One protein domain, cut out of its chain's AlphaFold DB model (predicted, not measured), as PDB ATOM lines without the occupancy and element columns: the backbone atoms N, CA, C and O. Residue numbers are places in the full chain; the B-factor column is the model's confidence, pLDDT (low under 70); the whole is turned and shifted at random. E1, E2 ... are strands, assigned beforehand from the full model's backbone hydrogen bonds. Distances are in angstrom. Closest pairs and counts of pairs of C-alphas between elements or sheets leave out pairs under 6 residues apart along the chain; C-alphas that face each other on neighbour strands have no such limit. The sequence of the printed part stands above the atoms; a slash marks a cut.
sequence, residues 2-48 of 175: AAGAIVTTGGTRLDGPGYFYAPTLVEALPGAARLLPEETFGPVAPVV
ATOM      1  N   ALA A   2     148.165 103.363  85.255       41.50
ATOM      2  CA  ALA A   2     148.885 102.270  85.906       41.50
ATOM      3  C   ALA A   2     148.176 100.946  85.605       41.50
ATOM      4  O   ALA A   2     147.468 100.432  86.460       41.50
ATOM      5  N   ALA A   3     148.299 100.480  84.359       54.91
ATOM      6  CA  ALA A   3     147.964  99.123  83.906       54.91
ATOM      7  C   ALA A   3     148.307  98.962  82.405       54.91
ATOM      8  O   ALA A   3     147.441  98.620  81.622       54.91
ATOM      9  N   GLY A   4     149.515  99.300  81.944       66.12
ATOM     10  CA  GLY A   4     149.935  98.991  80.559       66.12
ATOM     11  C   GLY A   4     149.294  99.787  79.404       66.12
ATOM     12  O   GLY A   4     149.799  99.692  78.294       66.12
ATOM     13  N   ALA A   5     148.267 100.603  79.656       76.69
ATOM     14  CA  ALA A   5     147.644 101.449  78.636       76.69
ATOM     15  C   ALA A   5     148.623 102.481  78.044       76.69
ATOM     16  O   ALA A   5     149.356 103.151  78.784       76.69
ATOM     17  N   ILE A   6     148.594 102.637  76.721       83.12
ATOM     18  CA  ILE A   6     149.445 103.546  75.947       83.12
ATOM     19  C   ILE A   6     148.596 104.711  75.449       83.12
ATOM     20  O   ILE A   6     147.576 104.511  74.801       83.12
ATOM     21  N   VAL A   7     149.020 105.941  75.735       86.44
ATOM     22  CA  VAL A   7     148.402 107.138  75.151       86.44
ATOM     23  C   VAL A   7     149.097 107.443  73.830       86.44
ATOM     24  O   VAL A   7     150.257 107.856  73.826       86.44
ATOM     25  N   THR A   8     148.391 107.243  72.721       86.44
ATOM     26  CA  THR A   8     148.936 107.423  71.366       86.44
ATOM     27  C   THR A   8     148.887 108.891  70.933       86.44
ATOM     28  O   THR A   8     149.782 109.374  70.242       86.44
ATOM     29  N   THR A   9     147.877 109.640  71.381       86.94
ATOM     30  CA  THR A   9     147.790 111.098  71.192       86.94
ATOM     31  C   THR A   9     147.022 111.758  72.336       86.94
ATOM     32  O   THR A   9     146.250 111.093  73.025       86.94
ATOM     33  N   GLY A  10     147.223 113.062  72.539       89.25
ATOM     34  CA  GLY A  10     146.559 113.846  73.583       89.25
ATOM     35  C   GLY A  10     147.094 113.569  74.988       89.25
ATOM     36  O   GLY A  10     148.299 113.583  75.224       89.25
ATOM     37  N   GLY A  11     146.191 113.372  75.948       84.19
ATOM     38  CA  GLY A  11     146.522 113.074  77.344       84.19
ATOM     39  C   GLY A  11     146.903 114.295  78.180       84.19
ATOM     40  O   GLY A  11     147.375 114.146  79.308       84.19
ATOM     41  N   THR A  12     146.719 115.502  77.644       87.19
ATOM     42  CA  THR A  12     147.124 116.748  78.295       87.19
ATOM     43  C   THR A  12     146.013 117.785  78.283       87.19
ATOM     44  O   THR A  12     145.200 117.880  77.361       87.19
ATOM     45  N   ARG A  13     146.012 118.630  79.314       88.88
ATOM     46  CA  ARG A  13     145.238 119.869  79.311       88.88
ATOM     47  C   ARG A  13     145.812 120.817  78.253       88.88
ATOM     48  O   ARG A  13     147.030 120.898  78.113       88.88
ATOM     49  N   LEU A  14     144.945 121.523  77.530       88.25
ATOM     50  CA  LEU A  14     145.374 122.553  76.582       88.25
ATOM     51  C   LEU A  14     145.637 123.879  77.307       88.25
ATOM     52  O   LEU A  14     144.938 124.221  78.266       88.25
ATOM     53  N   ASP A  15     146.639 124.621  76.838       88.06
ATOM     54  CA  ASP A  15     146.993 125.926  77.392       88.06
ATOM     55  C   ASP A  15     145.921 126.980  77.079       88.06
ATOM     56  O   ASP A  15     145.387 127.046  75.972       88.06
ATOM     57  N   GLY A  16     145.630 127.839  78.060       86.94
ATOM     58  CA  GLY A  16     144.687 128.950  77.926       86.94
ATOM     59  C   GLY A  16     143.562 128.953  78.969       86.94
ATOM     60  O   GLY A  16     143.435 128.030  79.782       86.94
ATOM     61  N   PRO A  17     142.744 130.021  78.994       85.94
ATOM     62  CA  PRO A  17     141.580 130.094  79.867       85.94
ATOM     63  C   PRO A  17     140.501 129.096  79.412       85.94
ATOM     64  O   PRO A  17     140.127 129.074  78.245       85.94
ATOM     65  N   GLY A  18     139.979 128.285  80.339       86.31
ATOM     66  CA  GLY A  18     138.905 127.314  80.081       86.31
ATOM     67  C   GLY A  18     139.189 125.914  80.634       86.31
ATOM     68  O   GLY A  18     140.216 125.683  81.273       86.31
ATOM     69  N   TYR A  19     138.268 124.977  80.387       85.19
ATOM     70  CA  TYR A  19     138.354 123.566  80.795       85.19
ATOM     71  C   TYR A  19     138.609 122.654  79.584       85.19
ATOM     72  O   TYR A  19     137.882 121.697  79.343       85.19
ATOM     73  N   PHE A  20     139.621 122.990  78.783       87.44
ATOM     74  CA  PHE A  20     139.944 122.253  77.564       87.44
ATOM     75  C   PHE A  20     140.895 121.088  77.841       87.44
ATOM     76  O   PHE A  20     141.954 121.258  78.454       87.44
ATOM     77  N   TYR A  21     140.533 119.914  77.336       86.06
ATOM     78  CA  TYR A  21     141.351 118.708  77.380       86.06
ATOM     79  C   TYR A  21     141.598 118.219  75.954       86.06
ATOM     80  O   TYR A  21     140.679 118.236  75.132       86.06
ATOM     81  N   ALA A  22     142.837 117.844  75.638       87.62
ATOM     82  CA  ALA A  22     143.188 117.390  74.300       87.62
ATOM     83  C   ALA A  22     142.459 116.072  73.969       87.62
ATOM     84  O   ALA A  22     142.394 115.192  74.834       87.62
ATOM     85  N   PRO A  23     141.952 115.894  72.732       86.88
ATOM     86  CA  PRO A  23     141.452 114.605  72.267       86.88
ATOM     87  C   PRO A  23     142.508 113.526  72.477       86.88
ATOM     88  O   PRO A  23     143.635 113.654  72.000       86.88
ATOM     89  N   THR A  24     142.157 112.504  73.248       85.88
ATOM     90  CA  THR A  24     143.091 111.505  73.753       85.88
ATOM     91  C   THR A  24     142.731 110.141  73.199       85.88
ATOM     92  O   THR A  24     141.621 109.672  73.423       85.88
ATOM     93  N   LEU A  25     143.669 109.503  72.504       85.06
ATOM     94  CA  LEU A  25     143.528 108.118  72.055       85.06
ATOM     95  C   LEU A  25     144.328 107.220  72.990       85.06
ATOM     96  O   LEU A  25     145.504 107.502  73.247       85.06
ATOM     97  N   VAL A  26     143.699 106.162  73.493       84.06
ATOM     98  CA  VAL A  26     144.331 105.203  74.399       84.06
ATOM     99  C   VAL A  26     144.251 103.805  73.800       84.06
ATOM    100  O   VAL A  26     143.166 103.306  73.539       84.06
ATOM    101  N   GLU A  27     145.400 103.171  73.618       83.12
ATOM    102  CA  GLU A  27     145.562 101.827  73.061       83.12
ATOM    103  C   GLU A  27     146.194 100.883  74.099       83.12
ATOM    104  O   GLU A  27     146.588 101.300  75.194       83.12
ATOM    105  N   ALA A  28     146.314  99.598  73.745       75.75
ATOM    106  CA  ALA A  28     146.925  98.557  74.581       75.75
ATOM    107  C   ALA A  28     146.302  98.468  75.989       75.75
ATOM    108  O   ALA A  28     146.991  98.312  77.000       75.75
ATOM    109  N   LEU A  29     144.977  98.598  76.054       72.56
ATOM    110  CA  LEU A  29     144.214  98.481  77.288       72.56
ATOM    111  C   LEU A  29     144.107  96.998  77.676       72.56
ATOM    112  O   LEU A  29     143.519  96.225  76.924       72.56
ATOM    113  N   PRO A  30     144.649  96.560  78.827       70.25
ATOM    114  CA  PRO A  30     144.338  95.227  79.324       70.25
ATOM    115  C   PRO A  30     142.846  95.144  79.666       70.25
ATOM    116  O   PRO A  30     142.274  96.131  80.116       70.25
ATOM    117  N   GLY A  31     142.234  93.962  79.542       65.00
ATOM    118  CA  GLY A  31     140.786  93.783  79.757       65.00
ATOM    119  C   GLY A  31     140.260  94.237  81.130       65.00
ATOM    120  O   GLY A  31     139.098  94.577  81.263       65.00
ATOM    121  N   ALA A  32     141.122  94.335  82.151       61.56
ATOM    122  CA  ALA A  32     140.770  94.872  83.472       61.56
ATOM    123  C   ALA A  32     140.989  96.398  83.613       61.56
ATOM    124  O   ALA A  32     140.980  96.937  84.724       61.56
ATOM    125  N   ALA A  33     141.278  97.111  82.522       68.12
ATOM    126  CA  ALA A  33     141.487  98.548  82.556       68.12
ATOM    127  C   ALA A  33     140.174  99.248  82.901       68.12
ATOM    128  O   ALA A  33     139.208  99.175  82.154       68.12
ATOM    129  N   ARG A  34     140.178 100.017  83.997       66.25
ATOM    130  CA  ARG A  34     139.025 100.814  84.452       66.25
ATOM    131  C   ARG A  34     138.463 101.769  83.394       66.25
ATOM    132  O   ARG A  34     137.324 102.176  83.519       66.25
ATOM    133  N   LEU A  35     139.243 102.110  82.366       67.94
ATOM    134  CA  LEU A  35     138.794 102.955  81.256       67.94
ATOM    135  C   LEU A  35     137.734 102.276  80.369       67.94
ATOM    136  O   LEU A  35     137.021 102.975  79.665       67.94
ATOM    137  N   LEU A  36     137.650 100.943  80.382       67.50
ATOM    138  CA  LEU A  36     136.677 100.190  79.588       67.50
ATOM    139  C   LEU A  36     135.264 100.218  80.212       67.50
ATOM    140  O   LEU A  36     134.328 100.502  79.473       67.50
ATOM    141  N   PRO A  37     135.087 100.008  81.538       64.75
ATOM    142  CA  PRO A  37     133.769 100.092  82.173       64.75
ATOM    143  C   PRO A  37     133.387 101.470  82.764       64.75
ATOM    144  O   PRO A  37     132.248 101.616  83.207       64.75
ATOM    145  N   GLU A  38     134.295 102.461  82.865       65.50
ATOM    146  CA  GLU A  38     134.017 103.756  83.540       65.50
ATOM    147  C   GLU A  38     133.844 104.983  82.627       65.50
ATOM    148  O   GLU A  38     134.724 105.337  81.831       65.50
ATOM    149  N   GLU A  39     132.711 105.685  82.802       65.75
ATOM    150  CA  GLU A  39     132.258 106.671  81.816       65.75
ATOM    151  C   GLU A  39     133.079 107.934  81.956       65.75
ATOM    152  O   GLU A  39     132.967 108.679  82.932       65.75
ATOM    153  N   THR A  40     133.949 108.175  80.981       62.22
ATOM    154  CA  THR A  40     134.983 109.197  81.141       62.22
ATOM    155  C   THR A  40     134.472 110.609  80.829       62.22
ATOM    156  O   THR A  40     135.174 111.567  81.148       62.22
ATOM    157  N   PHE A  41     133.275 110.747  80.221       65.44
ATOM    158  CA  PHE A  41     132.570 111.997  79.838       65.44
ATOM    159  C   PHE A  41     133.445 113.111  79.212       65.44
ATOM    160  O   PHE A  41     133.052 114.275  79.133       65.44
ATOM    161  N   GLY A  42     134.639 112.762  78.747       72.81
ATOM    162  CA  GLY A  42     135.653 113.652  78.201       72.81
ATOM    163  C   GLY A  42     136.146 113.127  76.858       72.81
ATOM    164  O   GLY A  42     135.783 112.026  76.464       72.81
ATOM    165  N   PRO A  43     136.972 113.887  76.125       81.81
ATOM    166  CA  PRO A  43     137.402 113.515  74.782       81.81
ATOM    167  C   PRO A  43     138.508 112.448  74.841       81.81
ATOM    168  O   PRO A  43     139.646 112.700  74.449       81.81
ATOM    169  N   VAL A  44     138.191 111.276  75.389       80.69
ATOM    170  CA  VAL A  44     139.078 110.122  75.545       80.69
ATOM    171  C   VAL A  44     138.438 108.944  74.818       80.69
ATOM    172  O   VAL A  44     137.323 108.562  75.151       80.69
ATOM    173  N   ALA A  45     139.138 108.400  73.827       83.81
ATOM    174  CA  ALA A  45     138.703 107.261  73.030       83.81
ATOM    175  C   ALA A  45     139.623 106.061  73.317       83.81
ATOM    176  O   ALA A  45     140.806 106.104  72.952       83.81
ATOM    177  N   PRO A  46     139.134 105.016  74.003       81.25
ATOM    178  CA  PRO A  46     139.837 103.747  74.096       81.25
ATOM    179  C   PRO A  46     139.758 102.979  72.766       81.25
ATOM    180  O   PRO A  46     138.757 103.034  72.054       81.25
ATOM    181  N   VAL A  47     140.818 102.253  72.428       82.25
ATOM    182  CA  VAL A  47     140.882 101.350  71.273       82.25
ATOM    183  C   VAL A  47     141.323  99.981  71.763       82.25
ATOM    184  O   VAL A  47     142.358  99.847  72.429       82.25
ATOM    185  N   VAL A  48     140.533  98.969  71.418       82.44
ATOM    186  CA  VAL A  48     140.784  97.569  71.767       82.44
ATOM    187  C   VAL A  48     140.825  96.749  70.482       82.44
ATOM    188  O   VAL A  48     139.946  96.866  69.634       82.44
TER     189      VAL A  48
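What this domain is: This is residues 2 to 48 of the 175 residues of the protein "Aldedh domain-containing protein" of Streptomyces sp. HGB0020 (UniProt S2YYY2). With little regular structure, this is a small, mixed three-stranded sheet joined by two long loops: residues 10 to 23 reach away past one end of it along the longest axis, and residues 28 to 43 wind back past one face on the E3 side. The printed part has 47 residues, 13 of them in named elements, with no named helix and strands E1, E2, E3 along the chain and in that order across the sheet; the class is all strand. It is elongated, 36 by 20 by 17 A, yet only just compact, close to loose, with a radius of gyration of the C-alphas of 11.4 A.

How they stand to each other: Inner strand E2, residues 24 to 27, forms an antiparallel hairpin with edge strand E1, residues 6 to 9, at 143 degrees; N 27 and O 6 are 2.8 A apart, within hydrogen-bond range. Edge strand E3, residues 44 to 48, is parallel to E2 at 17 degrees, with N 45 and O 24 at 2.8 A.

Where its parts are: E1 spans 9.1 A from C-alpha 6 at (149.445, 103.546, 75.947), E2 10.0 A, and E3 13.2 A to C-alpha 48 at (140.784, 97.569, 71.767).

The domain as a whole: The C-alphas farthest apart, of Pro 17 and Gly 31, are 36.3 A apart. The printed part has no cut, and both links are long. Residues 2 to 4 and 31 to 41 have pLDDT under 70.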